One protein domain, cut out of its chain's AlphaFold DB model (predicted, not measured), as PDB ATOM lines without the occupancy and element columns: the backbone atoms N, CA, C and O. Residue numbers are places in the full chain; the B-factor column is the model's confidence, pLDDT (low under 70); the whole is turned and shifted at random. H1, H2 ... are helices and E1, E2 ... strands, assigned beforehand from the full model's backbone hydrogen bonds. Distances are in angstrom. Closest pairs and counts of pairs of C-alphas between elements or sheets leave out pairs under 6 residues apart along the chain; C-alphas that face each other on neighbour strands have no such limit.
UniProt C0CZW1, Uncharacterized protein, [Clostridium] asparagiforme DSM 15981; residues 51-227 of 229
ATOM      1  N   THR A  51     -21.131 -29.214  37.226       89.75
ATOM      2  CA  THR A  51     -21.245 -27.867  36.652       89.75
ATOM      3  C   THR A  51     -20.765 -27.857  35.206       89.75
ATOM      4  O   THR A  51     -19.607 -28.160  34.923       89.75
ATOM      5  N   VAL A  52     -21.633 -27.409  34.301       93.19
ATOM      6  CA  VAL A  52     -21.319 -27.294  32.875       93.19
ATOM      7  C   VAL A  52     -20.340 -26.137  32.616       93.19
ATOM      8  O   VAL A  52     -20.406 -25.064  33.221       93.19
ATOM      9  N   THR A  53     -19.389 -26.360  31.720       93.19
ATOM     10  CA  THR A  53     -18.465 -25.374  31.152       93.19
ATOM     11  C   THR A  53     -18.664 -25.359  29.651       93.19
ATOM     12  O   THR A  53     -18.846 -26.416  29.057       93.19
ATOM     13  N   VAL A  54     -18.581 -24.185  29.033       95.19
ATOM     14  CA  VAL A  54     -18.584 -24.048  27.575       95.19
ATOM     15  C   VAL A  54     -17.206 -23.553  27.154       95.19
ATOM     16  O   VAL A  54     -16.710 -22.570  27.703       95.19
ATOM     17  N   SER A  55     -16.569 -24.259  26.228       92.38
ATOM     18  CA  SER A  55     -15.306 -23.830  25.623       92.38
ATOM     19  C   SER A  55     -15.512 -22.645  24.673       92.38
ATOM     20  O   SER A  55     -16.633 -22.341  24.262       92.38
ATOM     21  N   SER A  56     -14.417 -22.004  24.256       90.81
ATOM     22  CA  SER A  56     -14.447 -20.938  23.243       90.81
ATOM     23  C   SER A  56     -14.998 -21.395  21.888       90.81
ATOM     24  O   SER A  56     -15.449 -20.566  21.104       90.81
ATOM     25  N   THR A  57     -14.996 -22.703  21.618       91.19
ATOM     26  CA  THR A  57     -15.536 -23.311  20.396       91.19
ATOM     27  C   THR A  57     -16.963 -23.840  20.570       91.19
ATOM     28  O   THR A  57     -17.485 -24.515  19.687       91.19
ATOM     29  N   GLY A  58     -17.613 -23.544  21.702       91.69
ATOM     30  CA  GLY A  58     -19.001 -23.927  21.978       91.69
ATOM     31  C   GLY A  58     -19.187 -25.350  22.512       91.69
ATOM     32  O   GLY A  58     -20.306 -25.721  22.863       91.69
ATOM     33  N   VAL A  59     -18.119 -26.146  22.629       95.25
ATOM     34  CA  VAL A  59     -18.191 -27.504  23.192       95.25
ATOM     35  C   VAL A  59     -18.442 -27.433  24.690       95.25
ATOM     36  O   VAL A  59     -17.707 -26.751  25.411       95.25
ATOM     37  N   LYS A  60     -19.463 -28.156  25.155       96.19
ATOM     38  CA  LYS A  60     -19.820 -28.241  26.568       96.19
ATOM     39  C   LYS A  60     -19.156 -29.433  27.239       96.19
ATOM     40  O   LYS A  60     -19.128 -30.520  26.677       96.19
ATOM     41  N   THR A  61     -18.671 -29.243  28.456       95.88
ATOM     42  CA  THR A  61     -18.099 -30.286  29.324       95.88
ATOM     43  C   THR A  61     -18.571 -30.063  30.758       95.88
ATOM     44  O   THR A  61     -19.124 -29.010  31.071       95.88
ATOM     45  N   THR A  62     -18.361 -31.020  31.648       94.69
ATOM     46  CA  THR A  62     -18.602 -30.881  33.086       94.69
ATOM     47  C   THR A  62     -17.286 -31.011  33.848       94.69
ATOM     48  O   THR A  62     -16.234 -31.277  33.260       94.69
ATOM     49  N   GLY A  63     -17.323 -30.851  35.172       90.69
ATOM     50  CA  GLY A  63     -16.179 -31.234  35.991       90.69
ATOM     51  C   GLY A  63     -15.818 -32.703  35.754       90.69
ATOM     52  O   GLY A  63     -14.660 -32.981  35.447       90.69
ATOM     53  N   ALA A  64     -16.788 -33.627  35.796       91.50
ATOM     54  CA  ALA A  64     -16.500 -35.071  35.770       91.50
ATOM     55  C   ALA A  64     -15.944 -35.517  34.427       91.50
ATOM     56  O   ALA A  64     -15.214 -36.505  34.336       91.50
ATOM     57  N   THR A  65     -16.275 -34.769  33.382       94.69
ATOM     58  CA  THR A  65     -15.834 -35.047  32.031       94.69
ATOM     59  C   THR A  65     -14.597 -34.264  31.635       94.69
ATOM     60  O   THR A  65     -14.296 -34.243  30.454       94.69
ATOM     61  N   THR A  66     -13.841 -33.661  32.553       94.56
ATOM     62  CA  THR A  66     -12.558 -33.014  32.226       94.56
ATOM     63  C   THR A  66     -11.389 -33.632  32.978       94.56
ATOM     64  O   THR A  66     -11.524 -34.099  34.107       94.56
ATOM     65  N   SER A  67     -10.222 -33.648  32.339       93.31
ATOM     66  CA  SER A  67      -8.985 -34.147  32.929       93.31
ATOM     67  C   SER A  67      -7.805 -33.280  32.508       93.31
ATOM     68  O   SER A  67      -7.731 -32.821  31.369       93.31
ATOM     69  N   ALA A  68      -6.879 -33.076  33.440       92.00
ATOM     70  CA  ALA A  68      -5.594 -32.438  33.203       92.00
ATOM     71  C   ALA A  68      -4.489 -33.473  33.422       92.00
ATOM     72  O   ALA A  68      -4.461 -34.145  34.453       92.00
ATOM     73  N   ALA A  69      -3.599 -33.611  32.447       88.50
ATOM     74  CA  ALA A  69      -2.434 -34.473  32.550       88.50
ATOM     75  C   ALA A  69      -1.268 -33.729  33.228       88.50
ATOM     76  O   ALA A  69      -1.214 -32.494  33.180       88.50
ATOM     77  N   PRO A  70      -0.284 -34.451  33.802       85.75
ATOM     78  CA  PRO A  70       0.895 -33.845  34.430       85.75
ATOM     79  C   PRO A  70       1.703 -32.922  33.505       85.75
ATOM     80  O   PRO A  70       2.348 -31.990  33.974       85.75
ATOM     81  N   ASN A  71       1.639 -33.146  32.191       82.56
ATOM     82  CA  ASN A  71       2.302 -32.309  31.190       82.56
ATOM     83  C   ASN A  71       1.539 -31.011  30.849       82.56
ATOM     84  O   ASN A  71       1.896 -30.325  29.895       82.56
ATOM     85  N   GLY A  72       0.469 -30.689  31.583       86.88
ATOM     86  CA  GLY A  72      -0.342 -29.484  31.398       86.88
ATOM     87  C   GLY A  72      -1.408 -29.586  30.304       86.88
ATOM     88  O   GLY A  72      -2.235 -28.682  30.181       86.88
ATOM     89  N   SER A  73      -1.443 -30.676  29.532       91.19
ATOM     90  CA  SER A  73      -2.502 -30.895  28.542       91.19
ATOM     91  C   SER A  73      -3.833 -31.162  29.232       91.19
ATOM     92  O   SER A  73      -3.895 -31.898  30.217       91.19
ATOM     93  N   THR A  74      -4.912 -30.608  28.689       93.62
ATOM     94  CA  THR A  74      -6.272 -30.891  29.151       93.62
ATOM     95  C   THR A  74      -7.075 -31.579  28.062       93.62
ATOM     96  O   THR A  74      -6.836 -31.385  26.871       93.62
ATOM     97  N   ILE A  75      -8.031 -32.395  28.482       95.69
ATOM     98  CA  ILE A  75      -9.015 -33.019  27.609       95.69
ATOM     99  C   ILE A  75     -10.374 -32.991  28.299       95.69
ATOM    100  O   ILE A  75     -10.457 -32.928  29.531       95.69
ATOM    101  N   GLY A  76     -11.446 -33.052  27.517       96.50
ATOM    102  CA  GLY A  76     -12.784 -33.262  28.044       96.50
ATOM    103  C   GLY A  76     -13.606 -34.249  27.226       96.50
ATOM    104  O   GLY A  76     -13.312 -34.465  26.062       96.50
ATOM    105  N   VAL A  77     -14.655 -34.824  27.809       97.50
ATOM    106  CA  VAL A  77     -15.737 -35.485  27.072       97.50
ATOM    107  C   VAL A  77     -16.857 -34.473  26.881       97.50
ATOM    108  O   VAL A  77     -17.368 -33.909  27.856       97.50
ATOM    109  N   ALA A  78     -17.209 -34.231  25.620       96.62
ATOM    110  CA  ALA A  78     -18.288 -33.339  25.239       96.62
ATOM    111  C   ALA A  78     -19.645 -33.896  25.693       96.62
ATOM    112  O   ALA A  78     -19.922 -35.083  25.540       96.62
ATOM    113  N   VAL A  79     -20.493 -33.018  26.218       96.44
ATOM    114  CA  VAL A  79     -21.854 -33.321  26.685       96.44
ATOM    115  C   VAL A  79     -22.881 -32.452  25.962       96.44
ATOM    116  O   VAL A  79     -22.505 -31.529  25.239       96.44
ATOM    117  N   ASP A  80     -24.172 -32.737  26.153       94.75
ATOM    118  CA  ASP A  80     -25.289 -32.103  25.432       94.75
ATOM    119  C   ASP A  80     -25.082 -32.131  23.907       94.75
ATOM    120  O   ASP A  80     -25.305 -31.146  23.200       94.75
ATOM    121  N   THR A  81     -24.594 -33.259  23.401       95.00
ATOM    122  CA  THR A  81     -24.262 -33.439  21.986       95.00
ATOM    123  C   THR A  81     -24.864 -34.737  21.460       95.00
ATOM    124  O   THR A  81     -25.593 -35.432  22.166       95.00
ATOM    125  N   VAL A  82     -24.580 -35.063  20.206       95.75
ATOM    126  CA  VAL A  82     -24.938 -36.336  19.588       95.75
ATOM    127  C   VAL A  82     -23.676 -37.019  19.084       95.75
ATOM    128  O   VAL A  82     -22.778 -36.378  18.538       95.75
ATOM    129  N   THR A  83     -23.610 -38.327  19.295       95.19
ATOM    130  CA  THR A  83     -22.589 -39.195  18.697       95.19
ATOM    131  C   THR A  83     -22.720 -39.215  17.172       95.19
ATOM    132  O   THR A  83     -23.744 -38.813  16.610       95.19
ATOM    133  N   THR A  84     -21.701 -39.718  16.481       93.38
ATOM    134  CA  THR A  84     -21.694 -39.872  15.021       93.38
ATOM    135  C   THR A  84     -22.804 -40.798  14.528       93.38
ATOM    136  O   THR A  84     -23.289 -40.632  13.410       93.38
ATOM    137  N   THR A  85     -23.276 -41.712  15.381       93.19
ATOM    138  CA  THR A  85     -24.412 -42.602  15.110       93.19
ATOM    139  C   THR A  85     -25.765 -42.044  15.574       93.19
ATOM    140  O   THR A  85     -26.772 -42.742  15.488       93.19
ATOM    141  N   GLY A  86     -25.820 -40.806  16.079       94.00
ATOM    142  CA  GLY A  86     -27.066 -40.126  16.459       94.00
ATOM    143  C   GLY A  86     -27.597 -40.443  17.862       94.00
ATOM    144  O   GLY A  86     -28.715 -40.052  18.191       94.00
ATOM    145  N   VAL A  87     -26.821 -41.122  18.710       96.12
ATOM    146  CA  VAL A  87     -27.170 -41.341  20.125       96.12
ATOM    147  C   VAL A  87     -26.885 -40.059  20.917       96.12
ATOM    148  O   VAL A  87     -25.770 -39.537  20.810       96.12
ATOM    149  N   PRO A  88     -27.844 -39.538  21.704       96.12
ATOM    150  CA  PRO A  88     -27.630 -38.344  22.511       96.12
ATOM    151  C   PRO A  88     -26.637 -38.601  23.649       96.12
ATOM    152  O   PRO A  88     -26.662 -39.654  24.287       96.12
ATOM    153  N   VAL A  89     -25.807 -37.598  23.927       97.25
ATOM    154  CA  VAL A  89     -24.879 -37.556  25.058       97.25
ATOM    155  C   VAL A  89     -25.441 -36.591  26.097       97.25
ATOM    156  O   VAL A  89     -25.463 -35.380  25.879       97.25
ATOM    157  N   THR A  90     -25.920 -37.124  27.218       95.94
ATOM    158  CA  THR A  90     -26.538 -36.341  28.305       95.94
ATOM    159  C   THR A  90     -25.621 -36.268  29.526       95.94
ATOM    160  O   THR A  90     -24.511 -36.791  29.495       95.94
ATOM    161  N   VAL A  91     -26.056 -35.606  30.598       96.06
ATOM    162  CA  VAL A  91     -25.298 -35.483  31.851       96.06
ATOM    163  C   VAL A  91     -26.116 -36.066  32.997       96.06
ATOM    164  O   VAL A  91     -27.276 -35.695  33.176       96.06
ATOM    165  N   ASN A  92     -25.525 -36.962  33.792       94.62
ATOM    166  CA  ASN A  92     -26.180 -37.483  34.998       94.62
ATOM    167  C   ASN A  92     -25.965 -36.575  36.225       94.62
ATOM    168  O   ASN A  92     -25.239 -35.584  36.188       94.62
ATOM    169  N   SER A  93     -26.566 -36.930  37.362       91.62
ATOM    170  CA  SER A  93     -26.441 -36.160  38.610       91.62
ATOM    171  C   SER A  93     -25.005 -36.050  39.144       91.62
ATOM    172  O   SER A  93     -24.700 -35.090  39.851       91.62
ATOM    173  N   LYS A  94     -24.115 -36.984  38.777       91.56
ATOM    174  CA  LYS A  94     -22.679 -36.974  39.110       91.56
ATOM    175  C   LYS A  94     -21.840 -36.133  38.136       91.56
ATOM    176  O   LYS A  94     -20.637 -36.017  38.328       91.56
ATOM    177  N   GLY A  95     -22.457 -35.576  37.094       93.19
ATOM    178  CA  GLY A  95     -21.773 -34.823  36.052       93.19
ATOM    179  C   GLY A  95     -21.161 -35.680  34.947       93.19
ATOM    180  O   GLY A  95     -20.572 -35.124  34.030       93.19
ATOM    181  N   GLU A  96     -21.277 -37.005  34.997       96.19
ATOM    182  CA  GLU A  96     -20.722 -37.899  33.974       96.19
ATOM    183  C   GLU A  96     -21.533 -37.780  32.672       96.19
ATOM    184  O   GLU A  96     -22.752 -37.581  32.707       96.19
ATOM    185  N   ALA A  97     -20.862 -37.936  31.529       96.94
ATOM    186  CA  ALA A  97     -21.517 -38.013  30.230       96.94
ATOM    187  C   ALA A  97     -22.240 -39.357  30.101       96.94
ATOM    188  O   ALA A  97     -21.639 -40.393  30.360       96.94
ATOM    189  N   VAL A  98     -23.503 -39.370  29.689       97.31
ATOM    190  CA  VAL A  98     -24.278 -40.603  29.511       97.31
ATOM    191  C   VAL A  98     -24.601 -40.812  28.041       97.31
ATOM    192  O   VAL A  98     -25.265 -39.972  27.431       97.31
ATOM    193  N   VAL A  99     -24.157 -41.949  27.507       96.69
ATOM    194  CA  VAL A  99     -24.409 -42.419  26.140       96.69
ATOM    195  C   VAL A  99     -25.133 -43.756  26.234       96.69
ATOM    196  O   VAL A  99     -24.551 -44.760  26.641       96.69
ATOM    197  N   GLY A 100     -26.426 -43.766  25.904       94.88
ATOM    198  CA  GLY A 100     -27.273 -44.936  26.136       94.88
ATOM    199  C   GLY A 100     -27.352 -45.282  27.627       94.88
ATOM    200  O   GLY A 100     -27.859 -44.496  28.423       94.88
ATOM    201  N   ASP A 101     -26.847 -46.455  27.999       95.12
ATOM    202  CA  ASP A 101     -26.782 -46.976  29.367       95.12
ATOM    203  C   ASP A 101     -25.372 -46.891  29.987       95.12
ATOM    204  O   ASP A 101     -25.141 -47.433  31.074       95.12
ATOM    205  N   ILE A 102     -24.432 -46.208  29.324       97.12
ATOM    206  CA  ILE A 102     -23.047 -46.041  29.775       97.12
ATOM    207  C   ILE A 102     -22.825 -44.612  30.275       97.12
ATOM    208  O   ILE A 102     -23.014 -43.651  29.534       97.12
ATOM    209  N   ALA A 103     -22.388 -44.472  31.526       97.12
ATOM    210  CA  ALA A 103     -21.876 -43.234  32.099       97.12
ATOM    211  C   ALA A 103     -20.347 -43.181  31.979       97.12
ATOM    212  O   ALA A 103     -19.654 -44.145  32.300       97.12
ATOM    213  N   ILE A 104     -19.821 -42.047  31.534       97.31
ATOM    214  CA  ILE A 104     -18.417 -41.824  31.199       97.31
ATOM    215  C   ILE A 104     -17.914 -40.602  31.964       97.31
ATOM    216  O   ILE A 104     -18.511 -39.524  31.926       97.31
ATOM    217  N   GLY A 105     -16.775 -40.752  32.624       95.69
ATOM    218  CA  GLY A 105     -16.075 -39.654  33.278       95.69
ATOM    219  C   GLY A 105     -14.584 -39.934  33.367       95.69
ATOM    220  O   GLY A 105     -14.138 -41.060  33.148       95.69
ATOM    221  N   PHE A 106     -13.808 -38.911  33.699       95.06
ATOM    222  CA  PHE A 106     -12.403 -39.095  34.033       95.06
ATOM    223  C   PHE A 106     -12.247 -39.377  35.522       95.06
ATOM    224  O   PHE A 106     -12.930 -38.784  36.360       95.06
ATOM    225  N   ALA A 107     -11.320 -40.266  35.860       91.50
ATOM    226  CA  ALA A 107     -10.917 -40.450  37.243       91.50
ATOM    227  C   ALA A 107     -10.146 -39.208  37.720       91.50
ATOM    228  O   ALA A 107      -9.296 -38.676  37.000       91.50
ATOM    229  N   LYS A 108     -10.483 -38.719  38.918       83.06
ATOM    230  CA  LYS A 108     -10.005 -37.424  39.429       83.06
ATOM    231  C   LYS A 108      -8.854 -37.526  40.410       83.06
ATOM    232  O   LYS A 108      -8.146 -36.539  40.597       83.06
ATOM    233  N   ASP A 109      -8.642 -38.693  41.008       73.88
ATOM    234  CA  ASP A 109      -7.576 -38.844  41.985       73.88
ATOM    235  C   ASP A 109      -6.209 -38.809  41.282       73.88
ATOM    236  O   ASP A 109      -6.026 -39.470  40.247       73.88
ATOM    237  N   PRO A 110      -5.228 -38.057  41.808       63.06
ATOM    238  CA  PRO A 110      -3.872 -38.080  41.279       63.06
ATOM    239  C   PRO A 110      -3.330 -39.515  41.331       63.06
ATOM    240  O   PRO A 110      -3.392 -40.178  42.362       63.06
ATOM    241  N   GLY A 111      -2.827 -40.008  40.198       67.12
ATOM    242  CA  GLY A 111      -2.389 -41.400  40.058       67.12
ATOM    243  C   GLY A 111      -3.483 -42.388  39.640       67.12
ATOM    244  O   GLY A 111      -3.184 -43.568  39.484       67.12
ATOM    245  N   SER A 112      -4.719 -41.947  39.372       73.88
ATOM    246  CA  SER A 112      -5.783 -42.837  38.862       73.88
ATOM    247  C   SER A 112      -5.437 -43.511  37.532       73.88
ATOM    248  O   SER A 112      -5.916 -44.602  37.256       73.88
ATOM    249  N   ALA A 113      -4.586 -42.884  36.713       71.19
ATOM    250  CA  ALA A 113      -4.091 -43.480  35.471       71.19
ATOM    251  C   ALA A 113      -3.147 -44.664  35.705       71.19
ATOM    252  O   ALA A 113      -2.941 -45.447  34.790       71.19
ATOM    253  N   THR A 114      -2.571 -44.785  36.903       80.69
ATOM    254  CA  THR A 114      -1.536 -45.769  37.253       80.69
ATOM    255  C   THR A 114      -1.954 -46.708  38.385       80.69
ATOM    256  O   THR A 114      -1.280 -47.701  38.644       80.69
ATOM    257  N   ALA A 115      -3.048 -46.406  39.087       78.25
ATOM    258  CA  ALA A 115      -3.517 -47.184  40.225       78.25
ATOM    259  C   ALA A 115      -3.893 -48.612  39.800       78.25
ATOM    260  O   ALA A 115      -4.737 -48.812  38.931       78.25
ATOM    261  N   GLY A 116      -3.260 -49.609  40.425       80.69
ATOM    262  CA  GLY A 116      -3.513 -51.026  40.145       80.69
ATOM    263  C   GLY A 116      -2.962 -51.532  38.808       80.69
ATOM    264  O   GLY A 116      -3.221 -52.683  38.460       80.69
ATOM    265  N   LEU A 117      -2.209 -50.712  38.064       87.94
ATOM    266  CA  LEU A 117      -1.595 -51.127  36.804       87.94
ATOM    267  C   LEU A 117      -0.231 -51.807  37.019       87.94
ATOM    268  O   LEU A 117       0.462 -51.499  37.991       87.94
ATOM    269  N   PRO A 118       0.191 -52.698  36.100       90.12
ATOM    270  CA  PRO A 118       1.531 -53.280  36.117       90.12
ATOM    271  C   PRO A 118       2.636 -52.215  36.050       90.12
ATOM    272  O   PRO A 118       2.494 -51.212  35.348       90.12
ATOM    273  N   GLU A 119       3.772 -52.458  36.712       91.69
ATOM    274  CA  GLU A 119       4.887 -51.497  36.798       91.69
ATOM    275  C   GLU A 119       5.385 -51.021  35.427       91.69
ATOM    276  O   GLU A 119       5.650 -49.834  35.243       91.69
ATOM    277  N   ASN A 120       5.455 -51.915  34.435       91.62
ATOM    278  CA  ASN A 120       5.875 -51.558  33.078       91.62
ATOM    279  C   ASN A 120       4.893 -50.588  32.395       91.62
ATOM    280  O   ASN A 120       5.309 -49.739  31.610       91.62
ATOM    281  N   VAL A 121       3.598 -50.695  32.699       93.62
ATOM    282  CA  VAL A 121       2.562 -49.807  32.158       93.62
ATOM    283  C   VAL A 121       2.613 -48.458  32.862       93.62
ATOM    284  O   VAL A 121       2.540 -47.421  32.208       93.62
ATOM    285  N   VAL A 122       2.807 -48.460  34.184       93.62
ATOM    286  CA  VAL A 122       3.013 -47.236  34.970       93.62
ATOM    287  C   VAL A 122       4.238 -46.466  34.473       93.62
ATOM    288  O   VAL A 122       4.158 -45.253  34.281       93.62
ATOM    289  N   ALA A 123       5.347 -47.162  34.207       94.12
ATOM    290  CA  ALA A 123       6.548 -46.564  33.629       94.12
ATOM    291  C   ALA A 123       6.260 -45.929  32.260       94.12
ATOM    292  O   ALA A 123       6.551 -44.751  32.069       94.12
ATOM    293  N   ALA A 124       5.593 -46.658  31.357       94.88
ATOM    294  CA  ALA A 124       5.214 -46.128  30.048       94.88
ATOM    295  C   ALA A 124       4.329 -44.873  30.158       94.88
ATOM    296  O   ALA A 124       4.566 -43.886  29.470       94.88
ATOM    297  N   ILE A 125       3.342 -44.870  31.060       94.06
ATOM    298  CA  ILE A 125       2.476 -43.709  31.317       94.06
ATOM    299  C   ILE A 125       3.290 -42.499  31.793       94.06
ATOM    300  O   ILE A 125       3.104 -41.388  31.293       94.06
ATOM    301  N   ASN A 126       4.200 -42.701  32.746       93.75
ATOM    302  CA  ASN A 126       5.057 -41.632  33.253       93.75
ATOM    303  C   ASN A 126       5.979 -41.081  32.161       93.75
ATOM    304  O   ASN A 126       6.112 -39.866  32.036       93.75
ATOM    305  N   ASP A 127       6.545 -41.954  31.332       95.25
ATOM    306  CA  ASP A 127       7.424 -41.562  30.236       95.25
ATOM    307  C   ASP A 127       6.678 -40.792  29.131       95.25
ATOM    308  O   ASP A 127       7.191 -39.787  28.631       95.25
ATOM    309  N   ILE A 128       5.440 -41.184  28.795       94.25
ATOM    310  CA  ILE A 128       4.568 -40.418  27.883       94.25
ATOM    311  C   ILE A 128       4.312 -39.020  28.447       94.25
ATOM    312  O   ILE A 128       4.442 -38.024  27.737       94.25
ATOM    313  N   ASN A 129       3.986 -38.925  29.738       92.88
ATOM    314  CA  ASN A 129       3.770 -37.636  30.396       92.88
ATOM    315  C   ASN A 129       5.056 -36.799  30.487       92.88
ATOM    316  O   ASN A 129       4.975 -35.573  30.494       92.88
ATOM    317  N   ALA A 130       6.231 -37.428  30.502       93.44
ATOM    318  CA  ALA A 130       7.525 -36.754  30.405       93.44
ATOM    319  C   ALA A 130       7.895 -36.339  28.965       93.44
ATOM    320  O   ALA A 130       8.920 -35.692  28.759       93.44
ATOM    321  N   GLY A 131       7.074 -36.692  27.968       91.75
ATOM    322  CA  GLY A 131       7.287 -36.339  26.564       91.75
ATOM    323  C   GLY A 131       8.284 -37.238  25.831       91.75
ATOM    324  O   GLY A 131       8.792 -36.841  24.781       91.75
ATOM    325  N   LYS A 132       8.581 -38.437  26.353       94.56
ATOM    326  CA  LYS A 132       9.379 -39.429  25.619       94.56
ATOM    327  C   LYS A 132       8.651 -39.900  24.362       94.56
ATOM    328  O   LYS A 132       7.422 -39.871  24.273       94.56
ATOM    329  N   ALA A 133       9.429 -40.347  23.379       93.88
ATOM    330  CA  ALA A 133       8.883 -40.863  22.134       93.88
ATOM    331  C   ALA A 133       8.052 -42.129  22.391       93.88
ATOM    332  O   ALA A 133       8.494 -43.042  23.088       93.88
ATOM    333  N   LEU A 134       6.867 -42.212  21.777       94.88
ATOM    334  CA  LEU A 134       5.961 -43.353  21.949       94.88
ATOM    335  C   LEU A 134       6.630 -44.679  21.558       94.88
ATOM    336  O   LEU A 134       6.430 -45.688  22.225       94.88
ATOM    337  N   SER A 135       7.476 -44.658  20.526       93.75
ATOM    338  CA  SER A 135       8.233 -45.819  20.045       93.75
ATOM    339  C   SER A 135       9.267 -46.360  21.035       93.75
ATOM    340  O   SER A 135       9.728 -47.482  20.859       93.75
ATOM    341  N   GLU A 136       9.664 -45.584  22.047       92.31
ATOM    342  CA  GLU A 136      10.590 -46.039  23.095       92.31
ATOM    343  C   GLU A 136       9.863 -46.719  24.263       92.31
ATOM    344  O   GLU A 136      10.471 -47.499  24.992       92.31
ATOM    345  N   VAL A 137       8.577 -46.407  24.460       94.25
ATOM    346  CA  VAL A 137       7.858 -46.690  25.715       94.25
ATOM    347  C   VAL A 137       6.668 -47.630  25.521       94.25
ATOM    348  O   VAL A 137       6.297 -48.351  26.447       94.25
ATOM    349  N   ILE A 138       6.076 -47.657  24.323       94.12
ATOM    350  CA  ILE A 138       4.953 -48.531  23.983       94.12
ATOM    351  C   ILE A 138       5.454 -49.804  23.314       94.12
ATOM    352  O   ILE A 138       6.264 -49.775  22.391       94.12
ATOM    353  N   GLN A 139       4.914 -50.933  23.765       89.81
ATOM    354  CA  GLN A 139       5.191 -52.258  23.219       89.81
ATOM    355  C   GLN A 139       3.890 -52.892  22.717       89.81
ATOM    356  O   GLN A 139       2.818 -52.643  23.268       89.81
ATOM    357  N   GLY A 140       3.982 -53.724  21.677       89.00
ATOM    358  CA  GLY A 140       2.843 -54.483  21.144       89.00
ATOM    359  C   GLY A 140       1.899 -53.708  20.217       89.00
ATOM    360  O   GLY A 140       0.959 -54.301  19.695       89.00
ATOM    361  N   VAL A 141       2.161 -52.422  19.966       93.50
ATOM    362  CA  VAL A 141       1.416 -51.576  19.021       93.50
ATOM    363  C   VAL A 141       2.401 -50.818  18.142       93.50
ATOM    364  O   VAL A 141       3.395 -50.293  18.644       93.50
ATOM    365  N   ASP A 142       2.125 -50.740  16.840       93.44
ATOM    366  CA  ASP A 142       2.914 -49.910  15.931       93.44
ATOM    367  C   ASP A 142       2.565 -48.430  16.121       93.44
ATOM    368  O   ASP A 142       1.565 -47.930  15.614       93.44
ATOM    369  N   VAL A 143       3.412 -47.733  16.874       94.19
ATOM    370  CA  VAL A 143       3.333 -46.284  17.100       94.19
ATOM    371  C   VAL A 143       4.382 -45.521  16.281       94.19
ATOM    372  O   VAL A 143       4.726 -44.382  16.598       94.19
ATOM    373  N   SER A 144       4.913 -46.125  15.212       92.88
ATOM    374  CA  SER A 144       5.940 -45.505  14.376       92.88
ATOM    375  C   SER A 144       5.431 -44.232  13.689       92.88
ATOM    376  O   SER A 144       4.428 -44.226  12.965       92.88
ATOM    377  N   GLY A 145       6.139 -43.125  13.931       92.25
ATOM    378  CA  GLY A 145       5.784 -41.787  13.450       92.25
ATOM    379  C   GLY A 145       4.688 -41.082  14.260       92.25
ATOM    380  O   GLY A 145       4.426 -39.903  14.009       92.25
ATOM    381  N   TYR A 146       4.071 -41.751  15.242       96.38
ATOM    382  CA  TYR A 146       3.093 -41.117  16.120       96.38
ATOM    383  C   TYR A 146       3.770 -40.276  17.204       96.38
ATOM    384  O   TYR A 146       4.816 -40.619  17.755       96.38
ATOM    385  N   ASN A 147       3.132 -39.158  17.526       95.00
ATOM    386  CA  ASN A 147       3.513 -38.226  18.574       95.00
ATOM    387  C   ASN A 147       2.318 -38.044  19.515       95.00
ATOM    388  O   ASN A 147       1.171 -37.994  19.063       95.00
ATOM    389  N   ALA A 148       2.580 -37.902  20.813       95.25
ATOM    390  CA  ALA A 148       1.546 -37.560  21.780       95.25
ATOM    391  C   ALA A 148       1.113 -36.095  21.607       95.25
ATOM    392  O   ALA A 148       1.948 -35.189  21.594       95.25
ATOM    393  N   LEU A 149      -0.192 -35.867  21.451       95.62
ATOM    394  CA  LEU A 149      -0.802 -34.534  21.445       95.62
ATOM    395  C   LEU A 149      -1.201 -34.087  22.856       95.62
ATOM    396  O   LEU A 149      -1.188 -32.894  23.166       95.62
ATOM    397  N   THR A 150      -1.582 -35.052  23.691       95.12
ATOM    398  CA  THR A 150      -1.942 -34.859  25.098       95.12
ATOM    399  C   THR A 150      -1.041 -35.707  25.984       95.12
ATOM    400  O   THR A 150      -0.314 -36.572  25.504       95.12
ATOM    401  N   GLY A 151      -1.083 -35.479  27.296       93.94
ATOM    402  CA  GLY A 151      -0.628 -36.497  28.239       93.94
ATOM    403  C   GLY A 151      -1.646 -37.628  28.360       93.94
ATOM    404  O   GLY A 151      -2.594 -37.733  27.574       93.94
ATOM    405  N   THR A 152      -1.456 -38.467  29.371       94.19
ATOM    406  CA  THR A 152      -2.347 -39.595  29.641       94.19
ATOM    407  C   THR A 152      -3.501 -39.203  30.556       94.19
ATOM    408  O   THR A 152      -3.291 -38.534  31.569       94.19
ATOM    409  N   HIS A 153      -4.694 -39.713  30.267       93.94
ATOM    410  CA  HIS A 153      -5.914 -39.454  31.023       93.94
ATOM    411  C   HIS A 153      -6.637 -40.764  31.338       93.94
ATOM    412  O   HIS A 153      -6.828 -41.598  30.456       93.94
ATOM    413  N   ALA A 154      -7.052 -40.948  32.591       94.94
ATOM    414  CA  ALA A 154      -7.778 -42.138  33.030       94.94
ATOM    415  C   ALA A 154      -9.279 -41.954  32.808       94.94
ATOM    416  O   ALA A 154      -9.903 -41.137  33.489       94.94
ATOM    417  N   ILE A 155      -9.857 -42.701  31.874       95.19
ATOM    418  CA  ILE A 155     -11.291 -42.693  31.590       95.19
ATOM    419  C   ILE A 155     -11.961 -43.903  32.239       95.19
ATOM    420  O   ILE A 155     -11.431 -45.016  32.225       95.19
ATOM    421  N   VAL A 156     -13.140 -43.681  32.812       95.00
ATOM    422  CA  VAL A 156     -13.931 -44.715  33.476       95.00
ATOM    423  C   VAL A 156     -15.300 -44.786  32.823       95.00
ATOM    424  O   VAL A 156     -16.009 -43.783  32.729       95.00
ATOM    425  N   THR A 157     -15.670 -45.992  32.411       95.25
ATOM    426  CA  THR A 157     -16.995 -46.344  31.907       95.25
ATOM    427  C   THR A 157     -17.755 -47.112  32.980       95.25
ATOM    428  O   THR A 157     -17.249 -48.059  33.587       95.25
ATOM    429  N   LYS A 158     -18.984 -46.686  33.248       95.69
ATOM    430  CA  LYS A 158     -19.859 -47.263  34.266       95.69
ATOM    431  C   LYS A 158     -21.232 -47.516  33.679       95.69
ATOM    432  O   LYS A 158     -21.658 -46.840  32.751       95.69
ATOM    433  N   ASP A 159     -21.957 -48.447  34.263       96.38
ATOM    434  CA  ASP A 159     -23.388 -48.550  34.063       96.38
ATOM    435  C   ASP A 159     -24.076 -47.298  34.631       96.38
ATOM    436  O   ASP A 159     -23.863 -46.925  35.788       96.38
ATOM    437  N   ALA A 160     -24.881 -46.621  33.815       94.75
ATOM    438  CA  ALA A 160     -25.480 -45.345  34.193       94.75
ATOM    439  C   ALA A 160     -26.510 -45.472  35.329       94.75
ATOM    440  O   ALA A 160     -26.686 -44.520  36.091       94.75
ATOM    441  N   ALA A 161     -27.166 -46.631  35.467       93.94
ATOM    442  CA  ALA A 161     -28.196 -46.861  36.476       93.94
ATOM    443  C   ALA A 161     -27.602 -47.276  37.828       93.94
ATOM    444  O   ALA A 161     -28.032 -46.792  38.874       93.94
ATOM    445  N   THR A 162     -26.613 -48.170  37.810       94.06
ATOM    446  CA  THR A 162     -26.040 -48.761  39.033       94.06
ATOM    447  C   THR A 162     -24.739 -48.099  39.478       94.06
ATOM    448  O   THR A 162     -24.373 -48.182  40.648       94.06
ATOM    449  N   GLY A 163     -24.025 -47.432  38.566       91.31
ATOM    450  CA  GLY A 163     -22.712 -46.846  38.823       91.31
ATOM    451  C   GLY A 163     -21.565 -47.859  38.908       91.31
ATOM    452  O   GLY A 163     -20.442 -47.450  39.202       91.31
ATOM    453  N   ALA A 164     -21.819 -49.145  38.652       92.88
ATOM    454  CA  ALA A 164     -20.782 -50.172  38.583       92.88
ATOM    455  C   ALA A 164     -19.924 -49.996  37.322       92.88
ATOM    456  O   ALA A 164     -20.440 -49.572  36.291       92.88
ATOM    457  N   VAL A 165     -18.629 -50.326  37.386       91.00
ATOM    458  CA  VAL A 165     -17.755 -50.326  36.197       91.00
ATOM    459  C   VAL A 165     -18.346 -51.249  35.134       91.00
ATOM    460  O   VAL A 165     -18.817 -52.342  35.449       91.00
ATOM    461  N   LYS A 166     -18.350 -50.783  33.884       90.75
ATOM    462  CA  LYS A 166     -18.937 -51.502  32.756       90.75
ATOM    463  C   LYS A 166     -18.014 -51.450  31.553       90.75
ATOM    464  O   LYS A 166     -17.780 -50.386  30.982       90.75
ATOM    465  N   ASP A 167     -17.542 -52.621  31.155       88.31
ATOM    466  CA  ASP A 167     -16.622 -52.815  30.036       88.31
ATOM    467  C   ASP A 167     -17.401 -53.039  28.741       88.31
ATOM    468  O   ASP A 167     -17.436 -54.121  28.159       88.31
ATOM    469  N   THR A 168     -18.136 -52.010  28.340       90.19
ATOM    470  CA  THR A 168     -18.890 -51.990  27.089       90.19
ATOM    471  C   THR A 168     -18.417 -50.814  26.260       90.19
ATOM    472  O   THR A 168     -18.164 -49.732  26.791       90.19
ATOM    473  N   ALA A 169     -18.302 -51.042  24.954       93.75
ATOM    474  CA  ALA A 169     -17.895 -50.010  24.026       93.75
ATOM    475  C   ALA A 169     -18.876 -48.830  24.026       93.75
ATOM    476  O   ALA A 169     -20.091 -49.031  24.011       93.75
ATOM    477  N   ALA A 170     -18.342 -47.614  24.008       95.81
ATOM    478  CA  ALA A 170     -19.126 -46.394  23.903       95.81
ATOM    479  C   ALA A 170     -18.414 -45.369  23.018       95.81
ATOM    480  O   ALA A 170     -17.190 -45.217  23.076       95.81
ATOM    481  N   GLU A 171     -19.191 -44.638  22.222       97.44
ATOM    482  CA  GLU A 171     -18.666 -43.504  21.474       97.44
ATOM    483  C   GLU A 171     -18.520 -42.286  22.390       97.44
ATOM    484  O   GLU A 171     -19.444 -41.900  23.105       97.44
ATOM    485  N   VAL A 172     -17.349 -41.659  22.330       97.06
ATOM    486  CA  VAL A 172     -16.986 -40.484  23.108       97.06
ATOM    487  C   VAL A 172     -16.477 -39.405  22.166       97.06
ATOM    488  O   VAL A 172     -15.606 -39.657  21.339       97.06
ATOM    489  N   SER A 173     -16.991 -38.184  22.320       97.81
ATOM    490  CA  SER A 173     -16.450 -37.002  21.646       97.81
ATOM    491  C   SER A 173     -15.497 -36.276  22.589       97.81
ATOM    492  O   SER A 173     -15.921 -35.668  23.574       97.81
ATOM    493  N   LEU A 174     -14.199 -36.387  22.320       97.94
ATOM    494  CA  LEU A 174     -13.142 -35.800  23.130       97.94
ATOM    495  C   LEU A 174     -12.865 -34.364  22.687       97.94
ATOM    496  O   LEU A 174     -12.434 -34.143  21.562       97.94
ATOM    497  N   TYR A 175     -13.060 -33.393  23.571       98.06
ATOM    498  CA  TYR A 175     -12.587 -32.023  23.406       98.06
ATOM    499  C   TYR A 175     -11.094 -31.933  23.739       98.06
ATOM    500  O   TYR A 175     -10.700 -32.173  24.878       98.06
ATOM    501  N   VAL A 176     -10.274 -31.568  22.757       97.56
ATOM    502  CA  VAL A 176      -8.808 -31.537  22.819       97.56
ATOM    503  C   VAL A 176      -8.326 -30.140  22.408       97.56
ATOM    504  O   VAL A 176      -8.123 -29.897  21.219       97.56
ATOM    505  N   PRO A 177      -8.108 -29.199  23.345       96.00
ATOM    506  CA  PRO A 177      -7.714 -27.818  23.036       96.00
ATOM    507  C   PRO A 177      -6.502 -27.686  22.101       96.00
ATOM    508  O   PRO A 177      -6.456 -26.775  21.276       96.00
ATOM    509  N   ASN A 178      -5.554 -28.623  22.200       94.75
ATOM    510  CA  ASN A 178      -4.330 -28.651  21.397       94.75
ATOM    511  C   ASN A 178      -4.544 -29.150  19.954       94.75
ATOM    512  O   ASN A 178      -3.608 -29.115  19.157       94.75
ATOM    513  N   LEU A 179      -5.742 -29.622  19.591       96.06
ATOM    514  CA  LEU A 179      -6.050 -30.095  18.241       96.06
ATOM    515  C   LEU A 179      -6.041 -28.920  17.262       96.06
ATOM    516  O   LEU A 179      -6.905 -28.053  17.319       96.06
ATOM    517  N   VAL A 180      -5.089 -28.867  16.341       94.94
ATOM    518  CA  VAL A 180      -4.987 -27.797  15.335       94.94
ATOM    519  C   VAL A 180      -5.191 -28.344  13.929       94.94
ATOM    520  O   VAL A 180      -5.155 -29.553  13.703       94.94
ATOM    521  N   GLU A 181      -5.439 -27.449  12.976       93.06
ATOM    522  CA  GLU A 181      -5.461 -27.820  11.564       93.06
ATOM    523  C   GLU A 181      -4.089 -28.351  11.122       93.06
ATOM    524  O   GLU A 181      -3.051 -27.954  11.652       93.06
ATOM    525  N   GLY A 182      -4.085 -29.267  10.153       89.75
ATOM    526  CA  GLY A 182      -2.860 -29.856   9.604       89.75
ATOM    527  C   GLY A 182      -2.315 -31.072  10.360       89.75
ATOM    528  O   GLY A 182      -1.379 -31.698   9.868       89.75
ATOM    529  N   LEU A 183      -2.896 -31.462  11.503       93.25
ATOM    530  CA  LEU A 183      -2.575 -32.754  12.121       93.25
ATOM    531  C   LEU A 183      -3.144 -33.897  11.273       93.25
ATOM    532  O   LEU A 183      -4.323 -33.893  10.920       93.25
ATOM    533  N   THR A 184      -2.308 -34.889  10.965       91.56
ATOM    534  CA  THR A 184      -2.702 -36.056  10.166       91.56
ATOM    535  C   THR A 184      -2.789 -37.306  11.031       91.56
ATOM    536  O   THR A 184      -2.084 -37.417  12.036       91.56
ATOM    537  N   ASN A 185      -3.650 -38.250  10.638       94.44
ATOM    538  CA  ASN A 185      -3.830 -39.542  11.315       94.44
ATOM    539  C   ASN A 185      -4.001 -39.383  12.837       94.44
ATOM    540  O   ASN A 185      -3.254 -39.960  13.627       94.44
ATOM    541  N   VAL A 186      -4.933 -38.513  13.240       97.44
ATOM    542  CA  VAL A 186      -5.257 -38.316  14.655       97.44
ATOM    543  C   VAL A 186      -5.999 -39.548  15.161       97.44
ATOM    544  O   VAL A 186      -7.031 -39.927  14.612       97.44
ATOM    545  N   GLU A 187      -5.472 -40.149  16.218       97.81
ATOM    546  CA  GLU A 187      -5.975 -41.374  16.836       97.81
ATOM    547  C   GLU A 187      -5.890 -41.266  18.359       97.81
ATOM    548  O   GLU A 187      -5.385 -40.284  18.914       97.81
ATOM    549  N   VAL A 188      -6.389 -42.282  19.059       98.19
ATOM    550  CA  VAL A 188      -6.272 -42.375  20.514       98.19
ATOM    551  C   VAL A 188      -5.466 -43.611  20.875       98.19
ATOM    552  O   VAL A 188      -5.911 -44.738  20.676       98.19
ATOM    553  N   LEU A 189      -4.280 -43.395  21.440       98.06
ATOM    554  CA  LEU A 189      -3.515 -44.449  22.091       98.06
ATOM    555  C   LEU A 189      -4.212 -44.795  23.407       98.06
ATOM    556  O   LEU A 189      -4.386 -43.926  24.261       98.06
ATOM    557  N   PHE A 190      -4.612 -46.050  23.566       97.44
ATOM    558  CA  PHE A 190      -5.453 -46.506  24.664       97.44
ATOM    559  C   PHE A 190      -4.878 -47.763  25.310       97.44
ATOM    560  O   PHE A 190      -4.748 -48.799  24.657       97.44
ATOM    561  N   TYR A 191      -4.568 -47.689  26.600       96.50
ATOM    562  CA  TYR A 191      -4.330 -48.853  27.439       96.50
ATOM    563  C   TYR A 191      -5.663 -49.347  27.993       96.50
ATOM    564  O   TYR A 191      -6.330 -48.638  28.749       96.50
ATOM    565  N   ASN A 192      -6.053 -50.558  27.607       94.62
ATOM    566  CA  ASN A 192      -7.313 -51.160  28.017       94.62
ATOM    567  C   ASN A 192      -7.136 -51.940  29.325       94.62
ATOM    568  O   ASN A 192      -6.377 -52.906  29.373       94.62
ATOM    569  N   ASN A 193      -7.877 -51.555  30.368       91.12
ATOM    570  CA  ASN A 193      -7.770 -52.186  31.688       91.12
ATOM    571  C   ASN A 193      -8.300 -53.628  31.718       91.12
ATOM    572  O   ASN A 193      -7.917 -54.393  32.596       91.12
ATOM    573  N   VAL A 194      -9.149 -54.007  30.760       89.25
ATOM    574  CA  VAL A 194      -9.713 -55.359  30.638       89.25
ATOM    575  C   VAL A 194      -8.714 -56.307  29.989       89.25
ATOM    576  O   VAL A 194      -8.492 -57.410  30.477       89.25
ATOM    577  N   THR A 195      -8.113 -55.889  28.871       92.62
ATOM    578  CA  THR A 195      -7.168 -56.739  28.128       92.62
ATOM    579  C   THR A 195      -5.740 -56.620  28.650       92.62
ATOM    580  O   THR A 195      -4.925 -57.496  28.373       92.62
ATOM    581  N   GLY A 196      -5.429 -55.551  29.388       92.69
ATOM    582  CA  GLY A 196      -4.093 -55.252  29.892       92.69
ATOM    583  C   GLY A 196      -3.104 -54.840  28.800       92.69
ATOM    584  O   GLY A 196      -1.906 -55.050  28.960       92.69
ATOM    585  N   GLN A 197      -3.593 -54.315  27.671       94.12
ATOM    586  CA  GLN A 197      -2.778 -54.046  26.484       94.12
ATOM    587  C   GLN A 197      -3.018 -52.645  25.923       94.12
ATOM    588  O   GLN A 197      -4.129 -52.110  25.978       94.12
ATOM    589  N   TRP A 198      -1.969 -52.084  25.320       96.81
ATOM    590  CA  TRP A 198      -2.071 -50.891  24.487       96.81
ATOM    591  C   TRP A 198      -2.747 -51.218  23.154       96.81
ATOM    592  O   TRP A 198      -2.560 -52.296  22.593       96.81
ATOM    593  N   THR A 199      -3.509 -50.263  22.634       97.19
ATOM    594  CA  THR A 199      -4.151 -50.305  21.316       97.19
ATOM    595  C   THR A 199      -4.217 -48.896  20.734       97.19
ATOM    596  O   THR A 199      -4.257 -47.918  21.482       97.19
ATOM    597  N   LEU A 200      -4.230 -48.785  19.408       97.56
ATOM    598  CA  LEU A 200      -4.580 -47.547  18.718       97.56
ATOM    599  C   LEU A 200      -6.051 -47.611  18.314       97.56
ATOM    600  O   LEU A 200      -6.476 -48.536  17.619       97.56
ATOM    601  N   LEU A 201      -6.831 -46.649  18.796       97.81
ATOM    602  CA  LEU A 201      -8.239 -46.513  18.463       97.81
ATOM    603  C   LEU A 201      -8.384 -45.488  17.331       97.81
ATOM    604  O   LEU A 201      -7.999 -44.325  17.518       97.81
ATOM    605  N   PRO A 202      -8.956 -45.878  16.178       97.25
ATOM    606  CA  PRO A 202      -9.163 -44.956  15.075       97.25
ATOM    607  C   PRO A 202     -10.187 -43.885  15.458       97.25
ATOM    608  O   PRO A 202     -11.219 -44.178  16.071       97.25
ATOM    609  N   ALA A 203      -9.922 -42.640  15.064       97.12
ATOM    610  CA  ALA A 203     -10.910 -41.581  15.188       97.12
ATOM    611  C   ALA A 203     -12.056 -41.802  14.187       97.12
ATOM    612  O   ALA A 203     -11.834 -42.012  12.996       97.12
ATOM    613  N   LEU A 204     -13.291 -41.704  14.670       97.31
ATOM    614  CA  LEU A 204     -14.506 -41.724  13.852       97.31
ATOM    615  C   LEU A 204     -14.713 -40.383  13.141       97.31
ATOM    616  O   LEU A 204     -15.210 -40.321  12.019       97.31
ATOM    617  N   LYS A 205     -14.338 -39.294  13.819       96.44
ATOM    618  CA  LYS A 205     -14.405 -37.926  13.309       96.44
ATOM    619  C   LYS A 205     -13.354 -37.072  14.006       96.44
ATOM    620  O   LYS A 205     -13.193 -37.166  15.219       96.44
ATOM    621  N   VAL A 206     -12.692 -36.205  13.248       97.31
ATOM    622  CA  VAL A 206     -11.743 -35.212  13.763       97.31
ATOM    623  C   VAL A 206     -12.191 -33.845  13.272       97.31
ATOM    624  O   VAL A 206     -12.389 -33.651  12.075       97.31
ATOM    625  N   ASP A 207     -12.375 -32.907  14.192       96.69
ATOM    626  CA  ASP A 207     -12.802 -31.546  13.892       96.69
ATOM    627  C   ASP A 207     -11.874 -30.540  14.598       96.69
ATOM    628  O   ASP A 207     -12.043 -30.259  15.789       96.69
ATOM    629  N   PRO A 208     -10.881 -29.979  13.885       95.38
ATOM    630  CA  PRO A 208      -9.941 -29.016  14.452       95.38
ATOM    631  C   PRO A 208     -10.554 -27.631  14.710       95.38
ATOM    632  O   PRO A 208      -9.938 -26.831  15.423       95.38
ATOM    633  N   VAL A 209     -11.751 -27.344  14.177       95.31
ATOM    634  CA  VAL A 209     -12.478 -26.089  14.420       95.31
ATOM    635  C   VAL A 209     -13.142 -26.151  15.786       95.31
ATOM    636  O   VAL A 209     -12.910 -25.285  16.627       95.31
ATOM    637  N   THR A 210     -13.916 -27.210  16.045       95.75
ATOM    638  CA  THR A 210     -14.538 -27.411  17.365       95.75
ATOM    639  C   THR A 210     -13.580 -27.994  18.398       95.75
ATOM    640  O   THR A 210     -13.895 -27.968  19.589       95.75
ATOM    641  N   LYS A 211     -12.392 -28.435  17.961       97.25
ATOM    642  CA  LYS A 211     -11.365 -29.114  18.761       97.25
ATOM    643  C   LYS A 211     -11.834 -30.479  19.269       97.25
ATOM    644  O   LYS A 211     -11.557 -30.824  20.412       97.25
ATOM    645  N   THR A 212     -12.572 -31.240  18.461       97.62
ATOM    646  CA  THR A 212     -13.146 -32.527  18.884       97.62
ATOM    647  C   THR A 212     -12.591 -33.730  18.125       97.62
ATOM    648  O   THR A 212     -12.315 -33.660  16.928       97.62
ATOM    649  N   VAL A 213     -12.435 -34.852  18.832       98.19
ATOM    650  CA  VAL A 213     -12.085 -36.168  18.286       98.19
ATOM    651  C   VAL A 213     -13.122 -37.177  18.773       98.19
ATOM    652  O   VAL A 213     -13.166 -37.494  19.959       98.19
ATOM    653  N   ALA A 214     -13.971 -37.672  17.876       98.00
ATOM    654  CA  ALA A 214     -14.899 -38.754  18.184       98.00
ATOM    655  C   ALA A 214     -14.178 -40.101  18.072       98.00
ATOM    656  O   ALA A 214     -13.514 -40.364  17.070       98.00
ATOM    657  N   VAL A 215     -14.313 -40.955  19.081       98.31
ATOM    658  CA  VAL A 215     -13.661 -42.268  19.155       98.31
ATOM    659  C   VAL A 215     -14.567 -43.262  19.871       98.31
ATOM    660  O   VAL A 215     -15.329 -42.889  20.760       98.31
ATOM    661  N   ASN A 216     -14.473 -44.540  19.514       97.38
ATOM    662  CA  ASN A 216     -15.142 -45.610  20.243       97.38
ATOM    663  C   ASN A 216     -14.178 -46.226  21.266       97.38
ATOM    664  O   ASN A 216     -13.262 -46.958  20.886       97.38
ATOM    665  N   ILE A 217     -14.381 -45.937  22.553       96.62
ATOM    666  CA  ILE A 217     -13.584 -46.543  23.627       96.62
ATOM    667  C   ILE A 217     -14.170 -47.911  23.993       96.62
ATOM    668  O   ILE A 217     -15.391 -48.034  24.066       96.62
ATOM    669  N   PRO A 218     -13.348 -48.947  24.231       95.56
ATOM    670  CA  PRO A 218     -13.837 -50.297  24.526       95.56
ATOM    671  C   PRO A 218     -14.288 -50.496  25.984       95.56
ATOM    672  O   PRO A 218     -14.801 -51.561  26.318       95.56
ATOM    673  N   GLY A 219     -14.073 -49.509  26.855       94.31
ATOM    674  CA  GLY A 219     -14.344 -49.586  28.288       94.31
ATOM    675  C   GLY A 219     -13.459 -48.617  29.070       94.31
ATOM    676  O   GLY A 219     -13.027 -47.591  28.534       94.31
ATOM    677  N   SER A 220     -13.163 -48.957  30.324       94.31
ATOM    678  CA  SER A 220     -12.278 -48.160  31.179       94.31
ATOM    679  C   SER A 220     -10.809 -48.353  30.797       94.31
ATOM    680  O   SER A 220     -10.383 -49.445  30.411       94.31
ATOM    681  N   GLY A 221     -10.010 -47.298  30.923       94.50
ATOM    682  CA  GLY A 221      -8.602 -47.358  30.551       94.50
ATOM    683  C   GLY A 221      -7.872 -46.033  30.669       94.50
ATOM    684  O   GLY A 221      -8.412 -45.036  31.152       94.50
ATOM    685  N   THR A 222      -6.633 -46.027  30.193       95.19
ATOM    686  CA  THR A 222      -5.793 -44.830  30.130       95.19
ATOM    687  C   THR A 222      -5.581 -44.447  28.675       95.19
ATOM    688  O   THR A 222      -5.171 -45.279  27.871       95.19
ATOM    689  N   LEU A 223      -5.852 -43.192  28.326       96.19
ATOM    690  CA  LEU A 223      -5.818 -42.715  26.947       96.19
ATOM    691  C   LEU A 223      -4.887 -41.524  26.752       96.19
ATOM    692  O   LEU A 223      -4.707 -40.717  27.659       96.19
ATOM    693  N   SER A 224      -4.346 -41.390  25.547       96.88
ATOM    694  CA  SER A 224      -3.660 -40.200  25.052       96.88
ATOM    695  C   SER A 224      -4.073 -39.969  23.606       96.88
ATOM    696  O   SER A 224      -4.074 -40.901  22.802       96.88
ATOM    697  N   VAL A 225      -4.383 -38.729  23.243       97.75
ATOM    698  CA  VAL A 225      -4.595 -38.375  21.838       97.75
ATOM    699  C   VAL A 225      -3.232 -38.301  21.167       97.75
ATOM    700  O   VAL A 225      -2.288 -37.730  21.720       97.75
ATOM    701  N   VAL A 226      -3.114 -38.910  19.994       97.75
ATOM    702  CA  VAL A 226      -1.873 -39.003  19.227       97.75
ATOM    703  C   VAL A 226      -2.116 -38.582  17.785       97.75
ATOM    704  O   VAL A 226      -3.245 -38.585  17.304       97.75
ATOM    705  N   TYR A 227      -1.054 -38.195  17.091       96.88
ATOM    706  CA  TYR A 227      -1.097 -37.834  15.675       96.88
ATOM    707  C   TYR A 227       0.184 -38.279  14.985       96.88
ATOM    708  O   TYR A 227       1.226 -38.415  15.633       96.88
TER     709      TYR A 227
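Overview. This is residues 51 to 227 of the 229 residues of an uncharacterized protein of [Clostridium] asparagiforme DSM 15981 (UniProt C0CZW1). One strongly twisted sheet of twelve strands curls round into a flattened, nearly closed barrel, in which the hairpin of E1 and E2 comes back to E5 and E7. The hairpin of E3 and E4 extends one end of the long axis, and the helices H1 and H2 pack at the other. The 177 printed residues run E1 to E5, H1, H2, then E6 to E12; the sheet is branched at E12, and its neighbour pairs are antiparallel. The class is mostly strand, with 83 residues in named elements, under half. The whole is compact, with a radius of gyration of the C-alphas of 14.9 A and spans of 40 by 37 by 27 A.

Arrangement. E1, residues 66 to 68, forms a hairpin with E2, residues 74 to 77, N 67 to O 75 being 2.9 A. E3, residues 88 to 91, E4, residues 97 to 99, and E5, residues 102 to 106, form a meander, each strand the antiparallel neighbour of the one before; N 90 to O 98 and N 97 to O 104 are each 2.9 A. The closest C-alphas of E1 and E5, Ser 67 and Phe 106, are 6.1 A apart. H1, residues 119 to 129, touches H2, residues 134 to 137, the closest C-alphas being Ala 124 and Val 137, 5.1 A. E6, residues 146 to 148, and E7, residues 153 to 159, lie on one side of E12, residues 221 to 227, with E9, residues 184 to 192, on the other; N 147 to O 227, N 153 to O 223 and N 189 to O 224 are each 2.8 A. E7 also pairs with E5, N 103 to O 158 being 2.8 A. H1 is on the sheet over E9 and E12 at a height of 9.8 A, only just slantwise at 30.2 degrees to E9 on the local plane; H2 only grazes the sheet. E8, residues 170 to 175, has E2 on one side, with N 76 to O 175 at 2.9 A, and E11, residues 212 to 217, on the other, with N 172 to O 215 at 2.8 A. E10, residues 197 to 207, bends by 65 degrees at residue 204 and pairs with E9, N 190 to O 199, and with E11, N 204 to O 214, each 2.8 A. E9, E10 and E11 form a second meander; E8 to E11 and E9 to E12 are Greek keys, four strands in a row with the first the antiparallel neighbour of the fourth. Every O i to N i+4 pair in H1 is within hydrogen-bond range; H2 is too short for one.

Along the chain. E1 begins at C-alpha 66, (-12.558, -33.014, 32.226). H1 measures 15.3 A, E7 19.9 A, E9 23.8 A, E10 27.7 A and E12 19.2 A from first to last C-alpha. E12 ends at C-alpha 227, (-1.097, -37.834, 15.675).

Size, cuts and confidence. The C-alphas of Thr 162 and Gly 182 are the farthest apart, 42.0 A. The printed part has no cut, and the link from E5 to H1, of 12 residues, is long. The mean pLDDT of the printed part is 93.4, and residues 110 to 111 are under 70.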